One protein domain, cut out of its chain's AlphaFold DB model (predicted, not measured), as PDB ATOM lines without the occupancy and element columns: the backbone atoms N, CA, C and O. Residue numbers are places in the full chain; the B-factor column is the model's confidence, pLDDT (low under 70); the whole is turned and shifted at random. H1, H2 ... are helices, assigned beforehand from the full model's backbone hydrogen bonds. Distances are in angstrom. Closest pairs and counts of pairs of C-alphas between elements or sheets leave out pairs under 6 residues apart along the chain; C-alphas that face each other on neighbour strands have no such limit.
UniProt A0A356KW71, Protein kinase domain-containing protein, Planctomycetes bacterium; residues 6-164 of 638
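AT A GLANCE: This is residues 6 to 164 of the 638 residues of the protein "Protein kinase domain-containing protein" of Planctomycetes bacterium (UniProt A0A356KW71). One long helix, H4, runs through the middle from a cluster of H1, H2, H3 and H8 towards a smaller, looser head made by H5, H6 and the first turns of H7. A second long helix, H7, starts in that head, crosses H4 near H4's last residues, and runs back past H1 to near H2. The printed part has 159 residues with eight named helices, H1 to H8 in order along the chain, and no named strand; the class is all helix. The whole is only just compact, close to loose, with a radius of gyration of the C-alphas of 17.8 A and spans of 51 by 35 by 22 A.

IN THESE COORDINATES: Find C-alpha 50 at (54.355, -14.407, 3.904); from there H4, residues 50 to 78, runs 42.4 A to C-alpha 78 at (32.378, -45.307, 22.777). H7, residues 115 to 142, is 40.7 A long. Before H4 come H1, residues 6 to 16, 15.0 A; H2, residues 22 to 33, 17.0 A; and H3, residues 38 to 44. Between the long helices look for H5, residues 84 to 96, 18.8 A, and H6, residues 103 to 109. H8, residues 153 to 164, is 16.6 A long and ends at C-alpha 164, at (33.210, -14.036, 5.360).

HOW THE PARTS SIT: Begin with H4, a hub together with H1: each touches four other helices. H4 touches H1 with residues 56 to 64 alone, at a steep tilt of 64 degrees; the closest C-alphas, of Leu 9 and Ala 60, are 5.2 A apart. Residues 67 to 76 of H4 touch residues 121 to 129 of H7 at a steep tilt of 59 degrees, closest at the C-alphas of Tyr 72 and Ala 125, 5.2 A. H8 touches H4, with the C-alphas of Tyr 59 and Ile 158 closest at 6.4 A, and H1, with those of His 16 and Ala 156 closest at 5.9 A. H1 and H2 form a helical hairpin, a shallow tilt of 17 degrees, opposite ways, with the C-alphas of Ala 11 and Ala 25 closest at 5.5 A. H3 and H4 form another, closest at the C-alphas of Gln 39 and Leu 53, 6.5 A, and so do H6 and H7, at those of Gly 104 and His 118, 5.9 A. H5 touches H6 about perpendicular, at 77 degrees, with the C-alphas of Val 94 and Leu 103 closest at 6.1 A. Every O i to N i+4 pair is within hydrogen-bond range in H1, H2, H3, H4, H6, H7 and H8; in H5 it is 6 of 9.

THE WHOLE: The C-alphas farthest apart, of Glu 45 and Gly 111, are 51.1 A apart. The printed part has no cut, and no link is long. Residues 96 to 101, of which 96 belongs to H5, stand free. The mean pLDDT of the printed part is 80.3; look for values under 70 at residues 88 to 89, 91 to 92, 95 to 101 and 149 to 164.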
ATOM      1  N   LEU A   6      50.119 -32.297   7.328       85.88
ATOM      2  CA  LEU A   6      49.988 -30.836   7.318       85.88
ATOM      3  C   LEU A   6      50.461 -30.219   5.997       85.88
ATOM      4  O   LEU A   6      49.808 -29.310   5.504       85.88
ATOM      5  N   ASP A   7      51.534 -30.718   5.384       88.88
ATOM      6  CA  ASP A   7      51.975 -30.245   4.062       88.88
ATOM      7  C   ASP A   7      50.954 -30.586   2.972       88.88
ATOM      8  O   ASP A   7      50.617 -29.739   2.142       88.88
ATOM      9  N   LEU A   8      50.359 -31.777   3.052       86.06
ATOM     10  CA  LEU A   8      49.240 -32.185   2.206       86.06
ATOM     11  C   LEU A   8      47.987 -31.309   2.416       86.06
ATOM     12  O   LEU A   8      47.301 -30.976   1.448       86.06
ATOM     13  N   LEU A   9      47.701 -30.879   3.651       85.12
ATOM     14  CA  LEU A   9      46.653 -29.892   3.933       85.12
ATOM     15  C   LEU A   9      47.005 -28.500   3.386       85.12
ATOM     16  O   LEU A   9      46.153 -27.885   2.753       85.12
ATOM     17  N   ARG A  10      48.241 -28.014   3.560       90.62
ATOM     18  CA  ARG A  10      48.710 -26.720   3.018       90.62
ATOM     19  C   ARG A  10      48.570 -26.666   1.496       90.62
ATOM     20  O   ARG A  10      48.050 -25.682   0.976       90.62
ATOM     21  N   ALA A  11      48.938 -27.739   0.791       86.56
ATOM     22  CA  ALA A  11      48.740 -27.854  -0.653       86.56
ATOM     23  C   ALA A  11      47.246 -27.823  -1.038       86.56
ATOM     24  O   ALA A  11      46.855 -27.034  -1.897       86.56
ATOM     25  N   LYS A  12      46.380 -28.587  -0.351       87.38
ATOM     26  CA  LYS A  12      44.915 -28.522  -0.552       87.38
ATOM     27  C   LYS A  12      44.350 -27.115  -0.312       87.38
ATOM     28  O   LYS A  12      43.470 -26.682  -1.056       87.38
ATOM     29  N   VAL A  13      44.847 -26.398   0.699       84.00
ATOM     30  CA  VAL A  13      44.456 -25.011   1.006       84.00
ATOM     31  C   VAL A  13      44.906 -24.045  -0.092       84.00
ATOM     32  O   VAL A  13      44.121 -23.185  -0.484       84.00
ATOM     33  N   ALA A  14      46.116 -24.201  -0.631       84.94
ATOM     34  CA  ALA A  14      46.606 -23.372  -1.729       84.94
ATOM     35  C   ALA A  14      45.755 -23.533  -3.008       84.94
ATOM     36  O   ALA A  14      45.414 -22.524  -3.627       84.94
ATOM     37  N   ILE A  15      45.306 -24.760  -3.328       83.44
ATOM     38  CA  ILE A  15      44.319 -25.009  -4.402       83.44
ATOM     39  C   ILE A  15      43.019 -24.229  -4.137       83.44
ATOM     40  O   ILE A  15      42.504 -23.545  -5.016       83.44
ATOM     41  N   HIS A  16      42.491 -24.288  -2.911       79.38
ATOM     42  CA  HIS A  16      41.205 -23.662  -2.561       79.38
ATOM     43  C   HIS A  16      41.252 -22.136  -2.445       79.38
ATOM     44  O   HIS A  16      40.207 -21.487  -2.464       79.38
ATOM     45  N   LEU A  17      42.448 -21.559  -2.341       81.38
ATOM     46  CA  LEU A  17      42.680 -20.122  -2.458       81.38
ATOM     47  C   LEU A  17      42.951 -19.677  -3.906       81.38
ATOM     48  O   LEU A  17      43.149 -18.485  -4.127       81.38
ATOM     49  N   GLY A  18      42.968 -20.599  -4.879       83.81
ATOM     50  CA  GLY A  18      43.278 -20.304  -6.282       83.81
ATOM     51  C   GLY A  18      44.738 -19.912  -6.529       83.81
ATOM     52  O   GLY A  18      45.033 -19.286  -7.541       83.81
ATOM     53  N   LEU A  19      45.641 -20.240  -5.597       85.75
ATOM     54  CA  LEU A  19      47.062 -19.869  -5.652       85.75
ATOM     55  C   LEU A  19      47.893 -20.855  -6.478       85.75
ATOM     56  O   LEU A  19      48.951 -20.493  -6.980       85.75
ATOM     57  N   VAL A  20      47.415 -22.097  -6.590       87.12
ATOM     58  CA  VAL A  20      48.000 -23.163  -7.410       87.12
ATOM     59  C   VAL A  20      46.898 -24.018  -8.029       87.12
ATOM     60  O   VAL A  20      45.852 -24.226  -7.411       87.12
ATOM     61  N   ASP A  21      47.133 -24.557  -9.223       88.62
ATOM     62  CA  ASP A  21      46.291 -25.619  -9.785       88.62
ATOM     63  C   ASP A  21      46.611 -27.006  -9.175       88.62
ATOM     64  O   ASP A  21      47.505 -27.164  -8.336       88.62
ATOM     65  N   THR A  22      45.861 -28.042  -9.561       86.12
ATOM     66  CA  THR A  22      46.031 -29.405  -9.027       86.12
ATOM     67  C   THR A  22      47.341 -30.076  -9.458       86.12
ATOM     68  O   THR A  22      47.895 -30.870  -8.696       86.12
ATOM     69  N   GLY A  23      47.873 -29.746 -10.639       88.00
ATOM     70  CA  GLY A  23      49.172 -30.212 -11.131       88.00
ATOM     71  C   GLY A  23      50.338 -29.504 -10.439       88.00
ATOM     72  O   GLY A  23      51.299 -30.152 -10.029       88.00
ATOM     73  N   GLN A  24      50.217 -28.198 -10.216       90.31
ATOM     74  CA  GLN A  24      51.151 -27.403  -9.416       90.31
ATOM     75  C   GLN A  24      51.191 -27.881  -7.956       90.31
ATOM     76  O   GLN A  24      52.266 -28.118  -7.407       90.31
ATOM     77  N   ALA A  25      50.036 -28.134  -7.337       88.19
ATOM     78  CA  ALA A  25      49.966 -28.690  -5.987       88.19
ATOM     79  C   ALA A  25      50.540 -30.122  -5.895       88.19
ATOM     80  O   ALA A  25      51.181 -30.468  -4.900       88.19
ATOM     81  N   ARG A  26      50.369 -30.940  -6.945       91.50
ATOM     82  CA  ARG A  26      51.027 -32.250  -7.096       91.50
ATOM     83  C   ARG A  26      52.553 -32.108  -7.161       91.50
ATOM     84  O   ARG A  26      53.248 -32.802  -6.421       91.50
ATOM     85  N   ALA A  27      53.069 -31.200  -7.990       89.38
ATOM     86  CA  ALA A  27      54.501 -30.920  -8.101       89.38
ATOM     87  C   ALA A  27      55.090 -30.398  -6.776       89.38
ATOM     88  O   ALA A  27      56.163 -30.837  -6.361       89.38
ATOM     89  N   CYS A  28      54.349 -29.547  -6.061       91.19
ATOM     90  CA  CYS A  28      54.707 -29.072  -4.727       91.19
ATOM     91  C   CYS A  28      54.931 -30.237  -3.747       91.19
ATOM     92  O   CYS A  28      56.017 -30.354  -3.181       91.19
ATOM     93  N   LEU A  29      53.978 -31.168  -3.605       90.69
ATOM     94  CA  LEU A  29      54.152 -32.318  -2.701       90.69
ATOM     95  C   LEU A  29      55.263 -33.290  -3.143       90.69
ATOM     96  O   LEU A  29      55.942 -33.865  -2.292       90.69
ATOM     97  N   GLN A  30      55.525 -33.418  -4.447       90.38
ATOM     98  CA  GLN A  30      56.670 -34.188  -4.956       90.38
ATOM     99  C   GLN A  30      58.026 -33.577  -4.558       90.38
ATOM    100  O   GLN A  30      59.005 -34.310  -4.409       90.38
ATOM    101  N   GLN A  31      58.099 -32.261  -4.342       88.62
ATOM    102  CA  GLN A  31      59.281 -31.593  -3.784       88.62
ATOM    103  C   GLN A  31      59.340 -31.626  -2.250       88.62
ATOM    104  O   GLN A  31      60.431 -31.576  -1.676       88.62
ATOM    105  N   VAL A  32      58.196 -31.745  -1.566       89.81
ATOM    106  CA  VAL A  32      58.181 -31.944  -0.108       89.81
ATOM    107  C   VAL A  32      58.828 -33.285   0.258       89.81
ATOM    108  O   VAL A  32      59.690 -33.321   1.137       89.81
ATOM    109  N   ASP A  33      58.547 -34.360  -0.485       87.06
ATOM    110  CA  ASP A  33      59.251 -35.643  -0.311       87.06
ATOM    111  C   ASP A  33      60.764 -35.550  -0.613       87.06
ATOM    112  O   ASP A  33      61.565 -36.250   0.012       87.06
ATOM    113  N   GLN A  34      61.184 -34.636  -1.497       86.06
ATOM    114  CA  GLN A  34      62.604 -34.322  -1.743       86.06
ATOM    115  C   GLN A  34      63.250 -33.506  -0.605       86.06
ATOM    116  O   GLN A  34      64.470 -33.365  -0.559       86.06
ATOM    117  N   GLY A  35      62.463 -33.028   0.367       84.75
ATOM    118  CA  GLY A  35      62.944 -32.436   1.615       84.75
ATOM    119  C   GLY A  35      62.701 -30.945   1.810       84.75
ATOM    120  O   GLY A  35      63.170 -30.417   2.818       84.75
ATOM    121  N   ARG A  36      61.955 -30.284   0.917       88.25
ATOM    122  CA  ARG A  36      61.393 -28.945   1.176       88.25
ATOM    123  C   ARG A  36      60.135 -29.056   2.053       88.25
ATOM    124  O   ARG A  36      59.644 -30.152   2.303       88.25
ATOM    125  N   THR A  37      59.588 -27.936   2.516       87.81
ATOM    126  CA  THR A  37      58.229 -27.875   3.098       87.81
ATOM    127  C   THR A  37      57.237 -27.311   2.083       87.81
ATOM    128  O   THR A  37      57.635 -26.591   1.166       87.81
ATOM    129  N   ALA A  38      55.933 -27.569   2.252       86.75
ATOM    130  CA  ALA A  38      54.934 -27.001   1.339       86.75
ATOM    131  C   ALA A  38      54.947 -25.460   1.359       86.75
ATOM    132  O   ALA A  38      54.703 -24.827   0.336       86.75
ATOM    133  N   GLN A  39      55.290 -24.848   2.501       87.62
ATOM    134  CA  GLN A  39      55.456 -23.395   2.617       87.62
ATOM    135  C   GLN A  39      56.626 -22.872   1.775       87.62
ATOM    136  O   GLN A  39      56.469 -21.847   1.125       87.62
ATOM    137  N   GLN A  40      57.769 -23.570   1.759       89.06
ATOM    138  CA  GLN A  40      58.934 -23.167   0.959       89.06
ATOM    139  C   GLN A  40      58.623 -23.212  -0.538       89.06
ATOM    140  O   GLN A  40      58.869 -22.241  -1.237       89.06
ATOM    141  N   VAL A  41      58.021 -24.296  -1.036       90.06
ATOM    142  CA  VAL A  41      57.713 -24.405  -2.474       90.06
ATOM    143  C   VAL A  41      56.651 -23.379  -2.900       90.06
ATOM    144  O   VAL A  41      56.788 -22.743  -3.944       90.06
ATOM    145  N   LEU A  42      55.628 -23.140  -2.068       89.94
ATOM    146  CA  LEU A  42      54.630 -22.093  -2.320       89.94
ATOM    147  C   LEU A  42      55.233 -20.675  -2.291       89.94
ATOM    148  O   LEU A  42      54.832 -19.840  -3.099       89.94
ATOM    149  N   ALA A  43      56.202 -20.403  -1.412       90.12
ATOM    150  CA  ALA A  43      56.921 -19.130  -1.377       90.12
ATOM    151  C   ALA A  43      57.808 -18.940  -2.618       90.12
ATOM    152  O   ALA A  43      57.673 -17.958  -3.346       90.12
ATOM    153  N   ASP A  44      58.706 -19.897  -2.852       89.19
ATOM    154  CA  ASP A  44      59.847 -19.748  -3.755       89.19
ATOM    155  C   ASP A  44      59.464 -19.915  -5.238       89.19
ATOM    156  O   ASP A  44      60.105 -19.320  -6.102       89.19
ATOM    157  N   GLU A  45      58.443 -20.728  -5.548       88.56
ATOM    158  CA  GLU A  45      58.080 -21.091  -6.934       88.56
ATOM    159  C   GLU A  45      56.709 -20.566  -7.369       88.56
ATOM    160  O   GLU A  45      56.501 -20.296  -8.552       88.56
ATOM    161  N   HIS A  46      55.791 -20.367  -6.421       87.81
ATOM    162  CA  HIS A  46      54.463 -19.797  -6.680       87.81
ATOM    163  C   HIS A  46      54.322 -18.347  -6.186       87.81
ATOM    164  O   HIS A  46      53.262 -17.745  -6.353       87.81
ATOM    165  N   GLY A  47      55.380 -17.766  -5.604       86.94
ATOM    166  CA  GLY A  47      55.422 -16.360  -5.192       86.94
ATOM    167  C   GLY A  47      54.429 -15.993  -4.084       86.94
ATOM    168  O   GLY A  47      54.080 -14.820  -3.946       86.94
ATOM    169  N   VAL A  48      53.936 -16.975  -3.319       88.38
ATOM    170  CA  VAL A  48      52.912 -16.751  -2.293       88.38
ATOM    171  C   VAL A  48      53.513 -15.956  -1.133       88.38
ATOM    172  O   VAL A  48      54.500 -16.365  -0.525       88.38
ATOM    173  N   ASP A  49      52.906 -14.812  -0.814       89.88
ATOM    174  CA  ASP A  49      53.449 -13.873   0.164       89.88
ATOM    175  C   ASP A  49      53.422 -14.422   1.614       89.88
ATOM    176  O   ASP A  49      52.581 -15.265   1.949       89.88
ATOM    177  N   PRO A  50      54.284 -13.920   2.524       88.50
ATOM    178  CA  PRO A  50      54.355 -14.407   3.904       88.50
ATOM    179  C   PRO A  50      53.047 -14.329   4.709       88.50
ATOM    180  O   PRO A  50      52.823 -15.180   5.571       88.50
ATOM    181  N   ALA A  51      52.167 -13.354   4.453       85.25
ATOM    182  CA  ALA A  51      50.886 -13.245   5.153       85.25
ATOM    183  C   ALA A  51      49.866 -14.262   4.611       85.25
ATOM    184  O   ALA A  51      49.142 -14.893   5.388       85.25
ATOM    185  N   THR A  52      49.854 -14.506   3.297       86.06
ATOM    186  CA  THR A  52      49.067 -15.591   2.696       86.06
ATOM    187  C   THR A  52      49.585 -16.969   3.119       86.06
ATOM    188  O   THR A  52      48.767 -17.827   3.444       86.06
ATOM    189  N   LEU A  53      50.902 -17.179   3.233       87.50
ATOM    190  CA  LEU A  53      51.488 -18.411   3.785       87.50
ATOM    191  C   LEU A  53      51.075 -18.648   5.246       87.50
ATOM    192  O   LEU A  53      50.690 -19.763   5.596       87.50
ATOM    193  N   GLN A  54      51.074 -17.607   6.088       85.81
ATOM    194  CA  GLN A  54      50.534 -17.701   7.450       85.81
ATOM    195  C   GLN A  54      49.038 -18.048   7.450       85.81
ATOM    196  O   GLN A  54      48.598 -18.869   8.253       85.81
ATOM    197  N   ARG A  55      48.241 -17.471   6.543       83.12
ATOM    198  CA  ARG A  55      46.808 -17.787   6.414       83.12
ATOM    199  C   ARG A  55      46.575 -19.240   5.981       83.12
ATOM    200  O   ARG A  55      45.745 -19.916   6.586       83.12
ATOM    201  N   ILE A  56      47.348 -19.738   5.009       84.81
ATOM    202  CA  ILE A  56      47.359 -21.150   4.588       84.81
ATOM    203  C   ILE A  56      47.644 -22.064   5.785       84.81
ATOM    204  O   ILE A  56      46.947 -23.058   5.993       84.81
ATOM    205  N   ASP A  57      48.645 -21.710   6.591       87.00
ATOM    206  CA  ASP A  57      49.070 -22.509   7.736       87.00
ATOM    207  C   ASP A  57      48.022 -22.541   8.858       87.00
ATOM    208  O   ASP A  57      47.678 -23.619   9.342       87.00
ATOM    209  N   ARG A  58      47.417 -21.388   9.197       82.69
ATOM    210  CA  ARG A  58      46.285 -21.324  10.142       82.69
ATOM    211  C   ARG A  58      45.136 -22.233   9.708       82.69
ATOM    212  O   ARG A  58      44.562 -22.929  10.543       82.69
ATOM    213  N   TYR A  59      44.805 -22.259   8.415       79.00
ATOM    214  CA  TYR A  59      43.736 -23.117   7.901       79.00
ATOM    215  C   TYR A  59      44.111 -24.604   7.961       79.00
ATOM    216  O   TYR A  59      43.293 -25.411   8.399       79.00
ATOM    217  N   ALA A  60      45.342 -24.972   7.591       80.44
ATOM    218  CA  ALA A  60      45.828 -26.349   7.689       80.44
ATOM    219  C   ALA A  60      45.818 -26.852   9.146       80.44
ATOM    220  O   ALA A  60      45.287 -27.929   9.428       80.44
ATOM    221  N   HIS A  61      46.300 -26.042  10.093       83.31
ATOM    222  CA  HIS A  61      46.224 -26.352  11.520       83.31
ATOM    223  C   HIS A  61      44.775 -26.436  12.034       83.31
ATOM    224  O   HIS A  61      44.469 -27.323  12.830       83.31
ATOM    225  N   ARG A  62      43.848 -25.597  11.545       75.44
ATOM    226  CA  ARG A  62      42.426 -25.673  11.926       75.44
ATOM    227  C   ARG A  62      41.724 -26.911  11.352       75.44
ATOM    228  O   ARG A  62      40.932 -27.522  12.068       75.44
ATOM    229  N   CYS A  63      42.048 -27.343  10.127       72.62
ATOM    230  CA  CYS A  63      41.628 -28.653   9.605       72.62
ATOM    231  C   CYS A  63      42.093 -29.788  10.529       72.62
ATOM    232  O   CYS A  63      41.312 -30.677  10.865       72.62
ATOM    233  N   HIS A  64      43.367 -29.751  10.928       81.12
ATOM    234  CA  HIS A  64      44.001 -30.793  11.733       81.12
ATOM    235  C   HIS A  64      43.438 -30.872  13.157       81.12
ATOM    236  O   HIS A  64      43.073 -31.955  13.610       81.12
ATOM    237  N   GLN A  65      43.253 -29.725  13.819       78.12
ATOM    238  CA  GLN A  65      42.607 -29.631  15.131       78.12
ATOM    239  C   GLN A  65      41.245 -30.334  15.139       78.12
ATOM    240  O   GLN A  65      40.962 -31.131  16.030       78.12
ATOM    241  N   LEU A  66      40.410 -30.071  14.131       70.94
ATOM    242  CA  LEU A  66      39.048 -30.601  14.076       70.94
ATOM    243  C   LEU A  66      38.992 -32.073  13.647       70.94
ATOM    244  O   LEU A  66      38.049 -32.779  14.009       70.94
ATOM    245  N   LYS A  67      40.046 -32.576  12.991       76.00
ATOM    246  CA  LYS A  67      40.303 -34.016  12.864       76.00
ATOM    247  C   LYS A  67      40.597 -34.647  14.242       76.00
ATOM    248  O   LYS A  67      40.033 -35.686  14.574       76.00
ATOM    249  N   GLY A  68      41.392 -33.987  15.087       77.00
ATOM    250  CA  GLY A  68      41.666 -34.433  16.463       77.00
ATOM    251  C   GLY A  68      40.451 -34.389  17.402       77.00
ATOM    252  O   GLY A  68      40.158 -35.374  18.079       77.00
ATOM    253  N   GLU A  69      39.705 -33.279  17.417       76.75
ATOM    254  CA  GLU A  69      38.468 -33.130  18.207       76.75
ATOM    255  C   GLU A  69      37.397 -34.151  17.798       76.75
ATOM    256  O   GLU A  69      36.645 -34.640  18.645       76.75
ATOM    257  N   SER A  70      37.367 -34.528  16.517       71.69
ATOM    258  CA  SER A  70      36.487 -35.575  16.004       71.69
ATOM    259  C   SER A  70      36.781 -36.948  16.623       71.69
ATOM    260  O   SER A  70      35.889 -37.595  17.181       71.69
ATOM    261  N   ILE A  71      38.047 -37.370  16.607       75.06
ATOM    262  CA  ILE A  71      38.476 -38.645  17.198       75.06
ATOM    263  C   ILE A  71      38.220 -38.647  18.717       75.06
ATOM    264  O   ILE A  71      37.709 -39.628  19.257       75.06
ATOM    265  N   TYR A  72      38.488 -37.526  19.399       84.75
ATOM    266  CA  TYR A  72      38.198 -37.354  20.827       84.75
ATOM    267  C   TYR A  72      36.711 -37.601  21.156       84.75
ATOM    268  O   TYR A  72      36.387 -38.313  22.106       84.75
ATOM    269  N   LEU A  73      35.797 -37.061  20.347       77.44
ATOM    270  CA  LEU A  73      34.350 -37.268  20.476       77.44
ATOM    271  C   LEU A  73      33.919 -38.715  20.232       77.44
ATOM    272  O   LEU A  73      33.100 -39.249  20.982       77.44
ATOM    273  N   ARG A  74      34.483 -39.358  19.202       79.12
ATOM    274  CA  ARG A  74      34.228 -40.768  18.872       79.12
ATOM    275  C   ARG A  74      34.582 -41.679  20.056       79.12
ATOM    276  O   ARG A  74      33.799 -42.562  20.407       79.12
ATOM    277  N   LEU A  75      35.708 -41.404  20.719       83.06
ATOM    278  CA  LEU A  75      36.156 -42.092  21.934       83.06
ATOM    279  C   LEU A  75      35.310 -41.769  23.170       83.06
ATOM    280  O   LEU A  75      35.036 -42.646  23.989       83.06
ATOM    281  N   LEU A  76      34.868 -40.521  23.324       84.81
ATOM    282  CA  LEU A  76      34.026 -40.129  24.453       84.81
ATOM    283  C   LEU A  76      32.645 -40.809  24.394       84.81
ATOM    284  O   LEU A  76      32.136 -41.247  25.429       84.81
ATOM    285  N   ARG A  77      32.087 -40.978  23.185       80.50
ATOM    286  CA  ARG A  77      30.867 -41.766  22.944       80.50
ATOM    287  C   ARG A  77      31.068 -43.261  23.152       80.50
ATOM    288  O   ARG A  77      30.239 -43.876  23.814       80.50
ATOM    289  N   SER A  78      32.145 -43.857  22.630       78.88
ATOM    290  CA  SER A  78      32.378 -45.307  22.777       78.88
ATOM    291  C   SER A  78      32.565 -45.738  24.236       78.88
ATOM    292  O   SER A  78      32.251 -46.873  24.583       78.88
ATOM    293  N   ARG A  79      33.020 -44.819  25.096       87.38
ATOM    294  CA  ARG A  79      33.142 -44.997  26.551       87.38
ATOM    295  C   ARG A  79      31.872 -44.622  27.340       87.38
ATOM    296  O   ARG A  79      31.871 -44.764  28.557       87.38
ATOM    297  N   GLY A  80      30.819 -44.122  26.684       82.81
ATOM    298  CA  GLY A  80      29.521 -43.796  27.300       82.81
ATOM    299  C   GLY A  80      29.538 -42.676  28.351       82.81
ATOM    300  O   GLY A  80      28.623 -42.600  29.166       82.81
ATOM    301  N   LEU A  81      30.573 -41.827  28.373       80.31
ATOM    302  CA  LEU A  81      30.890 -40.985  29.538       80.31
ATOM    303  C   LEU A  81      29.959 -39.783  29.746       80.31
ATOM    304  O   LEU A  81      29.848 -39.295  30.865       80.31
ATOM    305  N   VAL A  82      29.313 -39.285  28.688       82.44
ATOM    306  CA  VAL A  82      28.392 -38.138  28.754       82.44
ATOM    307  C   VAL A  82      27.185 -38.423  27.851       82.44
ATOM    308  O   VAL A  82      27.393 -38.800  26.695       82.44
ATOM    309  N   PRO A  83      25.934 -38.235  28.316       76.69
ATOM    310  CA  PRO A  83      24.749 -38.419  27.481       76.69
ATOM    311  C   PRO A  83      24.728 -37.481  26.268       76.69
ATOM    312  O   PRO A  83      25.045 -36.295  26.375       76.69
ATOM    313  N   GLU A  84      24.270 -37.977  25.116       71.00
ATOM    314  CA  GLU A  84      24.237 -37.212  23.856       71.00
ATOM    315  C   GLU A  84      23.399 -35.919  23.966       71.00
ATOM    316  O   GLU A  84      23.762 -34.877  23.420       71.00
ATOM    317  N   GLN A  85      22.326 -35.961  24.763       70.50
ATOM    318  CA  GLN A  85      21.472 -34.811  25.095       70.50
ATOM    319  C   GLN A  85      22.248 -33.685  25.807       70.50
ATOM    320  O   GLN A  85      21.946 -32.509  25.618       70.50
ATOM    321  N   THR A  86      23.266 -34.038  26.598       76.81
ATOM    322  CA  THR A  86      24.158 -33.104  27.300       76.81
ATOM    323  C   THR A  86      25.315 -32.651  26.405       76.81
ATOM    324  O   THR A  86      25.735 -31.498  26.487       76.81
ATOM    325  N   LEU A  87      25.808 -33.519  25.511       74.50
ATOM    326  CA  LEU A  87      26.865 -33.179  24.552       74.50
ATOM    327  C   LEU A  87      26.412 -32.142  23.520       74.50
ATOM    328  O   LEU A  87      27.151 -31.198  23.254       74.50
ATOM    329  N   HIS A  88      25.207 -32.277  22.959       63.59
ATOM    330  CA  HIS A  88      24.720 -31.410  21.879       63.59
ATOM    331  C   HIS A  88      24.814 -29.887  22.163       63.59
ATOM    332  O   HIS A  88      25.396 -29.177  21.337       63.59
ATOM    333  N   PRO A  89      24.324 -29.339  23.299       68.50
ATOM    334  CA  PRO A  89      24.472 -27.910  23.597       68.50
ATOM    335  C   PRO A  89      25.928 -27.494  23.868       68.50
ATOM    336  O   PRO A  89      26.335 -26.403  23.474       68.50
ATOM    337  N   ILE A  90      26.744 -28.360  24.479       76.44
ATOM    338  CA  ILE A  90      28.158 -28.063  24.774       76.44
ATOM    339  C   ILE A  90      28.973 -27.997  23.476       76.44
ATOM    340  O   ILE A  90      29.789 -27.096  23.297       76.44
ATOM    341  N   LEU A  91      28.689 -28.894  22.529       67.50
ATOM    342  CA  LEU A  91      29.261 -28.884  21.181       67.50
ATOM    343  C   LEU A  91      28.898 -27.637  20.378       67.50
ATOM    344  O   LEU A  91      29.650 -27.258  19.483       67.50
ATOM    345  N   TRP A  92      27.764 -27.002  20.674       60.34
ATOM    346  CA  TRP A  92      27.414 -25.713  20.091       60.34
ATOM    347  C   TRP A  92      28.221 -24.571  20.727       60.34
ATOM    348  O   TRP A  92      28.751 -23.723  20.017       60.34
ATOM    349  N   GLU A  93      28.373 -24.573  22.051       70.31
ATOM    350  CA  GLU A  93      29.057 -23.518  22.809       70.31
ATOM    351  C   GLU A  93      30.572 -23.459  22.548       70.31
ATOM    352  O   GLU A  93      31.083 -22.413  22.144       70.31
ATOM    353  N   VAL A  94      31.273 -24.595  22.669       70.81
ATOM    354  CA  VAL A  94      32.714 -24.765  22.351       70.81
ATOM    355  C   VAL A  94      33.057 -24.201  20.966       70.81
ATOM    356  O   VAL A  94      34.137 -23.674  20.720       70.81
ATOM    357  N   ARG A  95      32.085 -24.285  20.061       60.62
ATOM    358  CA  ARG A  95      32.173 -24.012  18.630       60.62
ATOM    359  C   ARG A  95      31.813 -22.576  18.245       60.62
ATOM    360  O   ARG A  95      32.194 -22.137  17.164       60.62
ATOM    361  N   GLN A  96      31.140 -21.844  19.134       58.91
ATOM    362  CA  GLN A  96      31.001 -20.382  19.079       58.91
ATOM    363  C   GLN A  96      32.090 -19.665  19.905       58.91
ATOM    364  O   GLN A  96      32.288 -18.458  19.754       58.91
ATOM    365  N   SER A  97      32.805 -20.387  20.778       62.12
ATOM    366  CA  SER A  97      33.859 -19.827  21.627       62.12
ATOM    367  C   SER A  97      35.058 -19.339  20.810       62.12
ATOM    368  O   SER A  97      35.773 -20.116  20.177       62.12
ATOM    369  N   LYS A  98      35.338 -18.032  20.888       53.22
ATOM    370  CA  LYS A  98      36.569 -17.428  20.347       53.22
ATOM    371  C   LYS A  98      37.815 -17.753  21.183       53.22
ATOM    372  O   LYS A  98      38.923 -17.463  20.746       53.22
ATOM    373  N   ASN A  99      37.650 -18.362  22.359       53.72
ATOM    374  CA  ASN A  99      38.718 -18.533  23.350       53.72
ATOM    375  C   ASN A  99      39.581 -19.786  23.115       53.72
ATOM    376  O   ASN A  99      40.465 -20.072  23.914       53.72
ATOM    377  N   GLY A 100      39.312 -20.564  22.059       58.78
ATOM    378  CA  GLY A 100      40.131 -21.715  21.664       58.78
ATOM    379  C   GLY A 100      40.038 -22.957  22.562       58.78
ATOM    380  O   GLY A 100      40.701 -23.944  22.256       58.78
ATOM    381  N   GLN A 101      39.220 -22.933  23.623       67.25
ATOM    382  CA  GLN A 101      38.975 -24.094  24.489       67.25
ATOM    383  C   GLN A 101      38.497 -25.300  23.677       67.25
ATOM    384  O   GLN A 101      37.564 -25.194  22.879       67.25
ATOM    385  N   SER A 102      39.106 -26.455  23.922       78.38
ATOM    386  CA  SER A 102      38.665 -27.728  23.363       78.38
ATOM    387  C   SER A 102      37.468 -28.289  24.134       78.38
ATOM    388  O   SER A 102      37.286 -28.037  25.329       78.38
ATOM    389  N   LEU A 103      36.684 -29.145  23.472       83.00
ATOM    390  CA  LEU A 103      35.555 -29.840  24.099       83.00
ATOM    391  C   LEU A 103      35.941 -30.551  25.404       83.00
ATOM    392  O   LEU A 103      35.170 -30.541  26.360       83.00
ATOM    393  N   GLY A 104      37.114 -31.186  25.443       84.62
ATOM    394  CA  GLY A 104      37.567 -31.922  26.619       84.62
ATOM    395  C   GLY A 104      37.742 -31.023  27.842       84.62
ATOM    396  O   GLY A 104      37.259 -31.361  28.919       84.62
ATOM    397  N   GLU A 105      38.334 -29.842  27.657       87.00
ATOM    398  CA  GLU A 105      38.508 -28.845  28.717       87.00
ATOM    399  C   GLU A 105      37.156 -28.300  29.195       87.00
ATOM    400  O   GLU A 105      36.931 -28.194  30.398       87.00
ATOM    401  N   THR A 106      36.212 -28.035  28.283       86.62
ATOM    402  CA  THR A 106      34.856 -27.588  28.645       86.62
ATOM    403  C   THR A 106      34.057 -28.665  29.390       86.62
ATOM    404  O   THR A 106      33.288 -28.334  30.292       86.62
ATOM    405  N   LEU A 107      34.242 -29.951  29.071       88.81
ATOM    406  CA  LEU A 107      33.598 -31.055  29.797       88.81
ATOM    407  C   LEU A 107      34.205 -31.268  31.195       88.81
ATOM    408  O   LEU A 107      33.450 -31.506  32.139       88.81
ATOM    409  N   VAL A 108      35.526 -31.112  31.356       91.00
ATOM    410  CA  VAL A 108      36.187 -31.112  32.678       91.00
ATOM    411  C   VAL A 108      35.742 -29.906  33.510       91.00
ATOM    412  O   VAL A 108      35.348 -30.070  34.661       91.00
ATOM    413  N   ALA A 109      35.719 -28.703  32.926       87.12
ATOM    414  CA  ALA A 109      35.294 -27.475  33.608       87.12
ATOM    415  C   ALA A 109      33.823 -27.506  34.068       87.12
ATOM    416  O   ALA A 109      33.455 -26.806  35.008       87.12
ATOM    417  N   ARG A 110      32.984 -28.333  33.428       88.94
ATOM    418  CA  ARG A 110      31.585 -28.587  33.813       88.94
ATOM    419  C   ARG A 110      31.405 -29.780  34.761       88.94
ATOM    420  O   ARG A 110      30.271 -30.104  35.094       88.94
ATOM    421  N   GLY A 111      32.486 -30.448  35.169       88.25
ATOM    422  CA  GLY A 111      32.439 -31.637  36.029       88.25
ATOM    423  C   GLY A 111      31.801 -32.870  35.376       88.25
ATOM    424  O   GLY A 111      31.408 -33.792  36.082       88.25
ATOM    425  N   LEU A 112      31.677 -32.893  34.043       88.81
ATOM    426  CA  LEU A 112      31.017 -33.972  33.296       88.81
ATOM    427  C   LEU A 112      31.950 -35.153  33.002       88.81
ATOM    428  O   LEU A 112      31.474 -36.259  32.773       88.81
ATOM    429  N   ILE A 113      33.266 -34.923  33.019       91.19
ATOM    430  CA  ILE A 113      34.308 -35.957  33.008       91.19
ATOM    431  C   ILE A 113      35.434 -35.555  33.970       91.19
ATOM    432  O   ILE A 113      35.723 -34.370  34.136       91.19
ATOM    433  N   GLY A 114      36.092 -36.537  34.584       92.56
ATOM    434  CA  GLY A 114      37.279 -36.309  35.410       92.56
ATOM    435  C   GLY A 114      38.504 -35.905  34.578       92.56
ATOM    436  O   GLY A 114      38.610 -36.250  33.398       92.56
ATOM    437  N   LEU A 115      39.466 -35.217  35.201       92.12
ATOM    438  CA  LEU A 115      40.693 -34.774  34.526       92.12
ATOM    439  C   LEU A 115      41.491 -35.958  33.949       92.12
ATOM    440  O   LEU A 115      41.917 -35.901  32.797       92.12
ATOM    441  N   ASP A 116      41.611 -37.058  34.696       91.06
ATOM    442  CA  ASP A 116      42.320 -38.267  34.249       91.06
ATOM    443  C   ASP A 116      41.605 -38.952  33.072       91.06
ATOM    444  O   ASP A 116      42.242 -39.452  32.141       91.06
ATOM    445  N   GLN A 117      40.264 -38.923  33.063       89.38
ATOM    446  CA  GLN A 117      39.461 -39.424  31.944       89.38
ATOM    447  C   GLN A 117      39.711 -38.579  30.690       89.38
ATOM    448  O   GLN A 117      39.962 -39.137  29.622       89.38
ATOM    449  N   HIS A 118      39.704 -37.248  30.819       91.88
ATOM    450  CA  HIS A 118      40.034 -36.334  29.726       91.88
ATOM    451  C   HIS A 118      41.446 -36.578  29.177       91.88
ATOM    452  O   HIS A 118      41.601 -36.756  27.968       91.88
ATOM    453  N   GLN A 119      42.462 -36.644  30.046       91.56
ATOM    454  CA  GLN A 119      43.849 -36.894  29.641       91.56
ATOM    455  C   GLN A 119      43.997 -38.244  28.924       91.56
ATOM    456  O   GLN A 119      44.611 -38.306  27.858       91.56
ATOM    457  N   GLY A 120      43.370 -39.306  29.442       91.62
ATOM    458  CA  GLY A 120      43.379 -40.630  28.818       91.62
ATOM    459  C   GLY A 120      42.712 -40.670  27.436       91.62
ATOM    460  O   GLY A 120      43.227 -41.327  26.532       91.62
ATOM    461  N   ILE A 121      41.600 -39.952  27.236       89.38
ATOM    462  CA  ILE A 121      40.954 -39.828  25.914       89.38
ATOM    463  C   ILE A 121      41.813 -38.972  24.973       89.38
ATOM    464  O   ILE A 121      41.976 -39.318  23.807       89.38
ATOM    465  N   GLN A 122      42.391 -37.866  25.457       90.75
ATOM    466  CA  GLN A 122      43.210 -36.962  24.644       90.75
ATOM    467  C   GLN A 122      44.513 -37.632  24.172       90.75
ATOM    468  O   GLN A 122      44.930 -37.418  23.032       90.75
ATOM    469  N   ALA A 123      45.134 -38.464  25.012       90.56
ATOM    470  CA  ALA A 123      46.304 -39.258  24.645       90.56
ATOM    471  C   ALA A 123      45.975 -40.294  23.555       90.56
ATOM    472  O   ALA A 123      46.673 -40.355  22.542       90.56
ATOM    473  N   GLU A 124      44.884 -41.053  23.714       90.69
ATOM    474  CA  GLU A 124      44.438 -42.018  22.701       90.69
ATOM    475  C   GLU A 124      44.055 -41.323  21.382       90.69
ATOM    476  O   GLU A 124      44.491 -41.751  20.312       90.69
ATOM    477  N   ALA A 125      43.320 -40.207  21.447       86.81
ATOM    478  CA  ALA A 125      42.918 -39.440  20.269       86.81
ATOM    479  C   ALA A 125      44.121 -38.919  19.468       86.81
ATOM    480  O   ALA A 125      44.115 -38.991  18.241       86.81
ATOM    481  N   ARG A 126      45.180 -38.447  20.145       87.56
ATOM    482  CA  ARG A 126      46.448 -38.060  19.497       87.56
ATOM    483  C   ARG A 126      47.154 -39.253  18.848       87.56
ATOM    484  O   ARG A 126      47.693 -39.104  17.755       87.56
ATOM    485  N   GLY A 127      47.132 -40.425  19.488       88.31
ATOM    486  CA  GLY A 127      47.700 -41.658  18.932       88.31
ATOM    487  C   GLY A 127      46.997 -42.113  17.651       88.31
ATOM    488  O   GLY A 127      47.655 -42.341  16.637       88.31
ATOM    489  N   GLN A 128      45.661 -42.173  17.669       86.94
ATOM    490  CA  GLN A 128      44.859 -42.515  16.489       86.94
ATOM    491  C   GLN A 128      45.011 -41.468  15.372       86.94
ATOM    492  O   GLN A 128      45.193 -41.838  14.215       86.94
ATOM    493  N   LEU A 129      45.021 -40.170  15.709       83.38
ATOM    494  CA  LEU A 129      45.235 -39.082  14.746       83.38
ATOM    495  C   LEU A 129      46.565 -39.238  13.997       83.38
ATOM    496  O   LEU A 129      46.574 -39.187  12.770       83.38
ATOM    497  N   ALA A 130      47.664 -39.493  14.714       85.44
ATOM    498  CA  ALA A 130      48.982 -39.688  14.109       85.44
ATOM    499  C   ALA A 130      49.034 -40.918  13.179       85.44
ATOM    500  O   ALA A 130      49.632 -40.854  12.105       85.44
ATOM    501  N   GLN A 131      48.372 -42.019  13.551       82.56
ATOM    502  CA  GLN A 131      48.263 -43.214  12.702       82.56
ATOM    503  C   GLN A 131      47.446 -42.943  11.429       82.56
ATOM    504  O   GLN A 131      47.871 -43.311  10.330       82.56
ATOM    505  N   GLU A 132      46.298 -42.264  11.548       81.12
ATOM    506  CA  GLU A 132      45.498 -41.858  10.388       81.12
ATOM    507  C   GLU A 132      46.261 -40.878   9.479       81.12
ATOM    508  O   GLU A 132      46.168 -40.982   8.258       81.12
ATOM    509  N   ASP A 133      46.992 -39.915  10.047       84.38
ATOM    510  CA  ASP A 133      47.758 -38.904   9.306       84.38
ATOM    511  C   ASP A 133      48.861 -39.537   8.447       84.38
ATOM    512  O   ASP A 133      48.937 -39.251   7.248       84.38
ATOM    513  N   THR A 134      49.666 -40.434   9.028       84.50
ATOM    514  CA  THR A 134      50.698 -41.190   8.300       84.50
ATOM    515  C   THR A 134      50.071 -42.039   7.193       84.50
ATOM    516  O   THR A 134      50.435 -41.883   6.026       84.50
ATOM    517  N   SER A 135      49.040 -42.829   7.517       79.56
ATOM    518  CA  SER A 135      48.336 -43.682   6.548       79.56
ATOM    519  C   SER A 135      47.713 -42.900   5.383       79.56
ATOM    520  O   SER A 135      47.601 -43.421   4.269       79.56
ATOM    521  N   VAL A 136      47.257 -41.664   5.607       77.75
ATOM    522  CA  VAL A 136      46.736 -40.809   4.532       77.75
ATOM    523  C   VAL A 136      47.879 -40.222   3.701       77.75
ATOM    524  O   VAL A 136      47.807 -40.281   2.475       77.75
ATOM    525  N   ALA A 137      48.938 -39.700   4.325       81.06
ATOM    526  CA  ALA A 137      50.086 -39.149   3.604       81.06
ATOM    527  C   ALA A 137      50.771 -40.196   2.702       81.06
ATOM    528  O   ALA A 137      51.132 -39.887   1.566       81.06
ATOM    529  N   GLU A 138      50.884 -41.440   3.173       84.25
ATOM    530  CA  GLU A 138      51.411 -42.576   2.408       84.25
ATOM    531  C   GLU A 138      50.523 -42.925   1.208       84.25
ATOM    532  O   GLU A 138      51.010 -42.905   0.081       84.25
ATOM    533  N   ARG A 139      49.209 -43.113   1.399       82.19
ATOM    534  CA  ARG A 139      48.278 -43.436   0.297       82.19
ATOM    535  C   ARG A 139      48.209 -42.375  -0.804       82.19
ATOM    536  O   ARG A 139      47.917 -42.705  -1.953       82.19
ATOM    537  N   TYR A 140      48.450 -41.104  -0.480       82.12
ATOM    538  CA  TYR A 140      48.584 -40.060  -1.501       82.12
ATOM    539  C   TYR A 140      49.952 -40.110  -2.203       82.12
ATOM    540  O   TYR A 140      49.994 -39.955  -3.422       82.12
ATOM    541  N   ARG A 141      51.047 -40.388  -1.481       85.50
ATOM    542  CA  ARG A 141      52.392 -40.576  -2.057       85.50
ATOM    543  C   ARG A 141      52.455 -41.763  -3.021       85.50
ATOM    544  O   ARG A 141      52.981 -41.617  -4.119       85.50
ATOM    545  N   GLU A 142      51.871 -42.904  -2.654       85.56
ATOM    546  CA  GLU A 142      51.769 -44.107  -3.501       85.56
ATOM    547  C   GLU A 142      51.079 -43.821  -4.845       85.56
ATOM    548  O   GLU A 142      51.445 -44.380  -5.875       85.56
ATOM    549  N   ARG A 143      50.107 -42.902  -4.845       84.75
ATOM    550  CA  ARG A 143      49.376 -42.434  -6.035       84.75
ATOM    551  C   ARG A 143      50.064 -41.258  -6.736       84.75
ATOM    552  O   ARG A 143      49.448 -40.582  -7.556       84.75
ATOM    553  N   GLY A 144      51.306 -40.937  -6.369       85.56
ATOM    554  CA  GLY A 144      52.048 -39.787  -6.888       85.56
ATOM    555  C   GLY A 144      51.319 -38.448  -6.720       85.56
ATOM    556  O   GLY A 144      51.532 -37.556  -7.543       85.56
ATOM    557  N   TYR A 145      50.461 -38.334  -5.700       86.81
ATOM    558  CA  TYR A 145      49.539 -37.232  -5.387       86.81
ATOM    559  C   TYR A 145      48.360 -37.015  -6.358       86.81
ATOM    560  O   TYR A 145      47.783 -35.930  -6.400       86.81
ATOM    561  N   GLU A 146      47.934 -38.042  -7.099       77.44
ATOM    562  CA  GLU A 146      46.704 -37.974  -7.903       77.44
ATOM    563  C   GLU A 146      45.436 -37.945  -7.040       77.44
ATOM    564  O   GLU A 146      45.312 -38.647  -6.033       77.44
ATOM    565  N   GLY A 147      44.476 -37.108  -7.442       73.38
ATOM    566  CA  GLY A 147      43.265 -36.851  -6.668       73.38
ATOM    567  C   GLY A 147      43.473 -35.919  -5.467       73.38
ATOM    568  O   GLY A 147      42.694 -35.981  -4.515       73.38
ATOM    569  N   ILE A 148      44.525 -35.088  -5.457       75.06
ATOM    570  CA  ILE A 148      44.826 -34.142  -4.366       75.06
ATOM    571  C   ILE A 148      43.669 -33.178  -4.066       75.06
ATOM    572  O   ILE A 148      43.494 -32.775  -2.922       75.06
ATOM    573  N   GLU A 149      42.819 -32.856  -5.034       66.50
ATOM    574  CA  GLU A 149      41.613 -32.048  -4.848       66.50
ATOM    575  C   GLU A 149      40.531 -32.751  -4.002       66.50
ATOM    576  O   GLU A 149      39.777 -32.093  -3.277       66.50
ATOM    577  N   ARG A 150      40.485 -34.091  -4.006       54.97
ATOM    578  CA  ARG A 150      39.411 -34.890  -3.390       54.97
ATOM    579  C   ARG A 150      39.357 -34.726  -1.872       54.97
ATOM    580  O   ARG A 150      40.376 -34.597  -1.190       54.97
ATOM    581  N   GLY A 151      38.145 -34.738  -1.317       51.66
ATOM    582  CA  GLY A 151      37.919 -34.635   0.131       51.66
ATOM    583  C   GLY A 151      38.273 -33.277   0.756       51.66
ATOM    584  O   GLY A 151      38.165 -33.124   1.968       51.66
ATOM    585  N   SER A 152      38.636 -32.260  -0.032       57.88
ATOM    586  CA  SER A 152      39.025 -30.922   0.460       57.88
ATOM    587  C   SER A 152      37.847 -30.068   0.970       57.88
ATOM    588  O   SER A 152      37.969 -28.863   1.164       57.88
ATOM    589  N   GLN A 153      36.701 -30.699   1.240       53.78
ATOM    590  CA  GLN A 153      35.467 -30.079   1.725       53.78
ATOM    591  C   GLN A 153      35.678 -29.254   3.011       53.78
ATOM    592  O   GLN A 153      35.198 -28.126   3.111       53.78
ATOM    593  N   THR A 154      36.454 -29.808   3.948       51.81
ATOM    594  CA  THR A 154      36.924 -29.189   5.200       51.81
ATOM    595  C   THR A 154      37.716 -27.904   4.944       51.81
ATOM    596  O   THR A 154      37.466 -26.874   5.566       51.81
ATOM    597  N   VAL A 155      38.647 -27.954   3.989       60.47
ATOM    598  CA  VAL A 155      39.522 -26.840   3.603       60.47
ATOM    599  C   VAL A 155      38.713 -25.701   2.980       60.47
ATOM    600  O   VAL A 155      38.818 -24.559   3.426       60.47
ATOM    601  N   ALA A 156      37.857 -26.021   2.002       58.62
ATOM    602  CA  ALA A 156      37.023 -25.056   1.285       58.62
ATOM    603  C   ALA A 156      36.190 -24.162   2.218       58.62
ATOM    604  O   ALA A 156      35.936 -22.998   1.920       58.62
ATOM    605  N   GLN A 157      35.747 -24.714   3.350       55.62
ATOM    606  CA  GLN A 157      34.801 -24.041   4.231       55.62
ATOM    607  C   GLN A 157      35.474 -23.206   5.327       55.62
ATOM    608  O   GLN A 157      34.932 -22.160   5.659       55.62
ATOM    609  N   ILE A 158      36.675 -23.572   5.801       64.44
ATOM    610  CA  ILE A 158      37.508 -22.653   6.607       64.44
ATOM    611  C   ILE A 158      37.864 -21.418   5.780       64.44
ATOM    612  O   ILE A 158      37.705 -20.293   6.250       64.44
ATOM    613  N   VAL A 159      38.307 -21.636   4.534       64.56
ATOM    614  CA  VAL A 159      38.634 -20.563   3.585       64.56
ATOM    615  C   VAL A 159      37.445 -19.607   3.439       64.56
ATOM    616  O   VAL A 159      37.626 -18.397   3.546       64.56
ATOM    617  N   ALA A 160      36.232 -20.144   3.267       61.22
ATOM    618  CA  ALA A 160      35.013 -19.353   3.133       61.22
ATOM    619  C   ALA A 160      34.551 -18.660   4.435       61.22
ATOM    620  O   ALA A 160      33.958 -17.586   4.357       61.22
ATOM    621  N   GLU A 161      34.793 -19.239   5.616       61.12
ATOM    622  CA  GLU A 161      34.418 -18.634   6.906       61.12
ATOM    623  C   GLU A 161      35.309 -17.442   7.282       61.12
ATOM    624  O   GLU A 161      34.788 -16.398   7.669       61.12
ATOM    625  N   ASP A 162      36.631 -17.553   7.118       64.38
ATOM    626  CA  ASP A 162      37.576 -16.453   7.377       64.38
ATOM    627  C   ASP A 162      37.385 -15.314   6.354       64.38
ATOM    628  O   ASP A 162      37.291 -14.145   6.731       64.38
ATOM    629  N   GLN A 163      37.162 -15.650   5.073       63.47
ATOM    630  CA  GLN A 163      36.782 -14.675   4.039       63.47
ATOM    631  C   GLN A 163      35.454 -13.962   4.348       63.47
ATOM    632  O   GLN A 163      35.343 -12.762   4.106       63.47
ATOM    633  N   ALA A 164      34.459 -14.658   4.911       49.56
ATOM    634  CA  ALA A 164      33.210 -14.036   5.360       49.56
ATOM    635  C   ALA A 164      33.381 -13.184   6.636       49.56
ATOM    636  O   ALA A 164      32.559 -12.307   6.896       49.56
TER     637      ALA A 164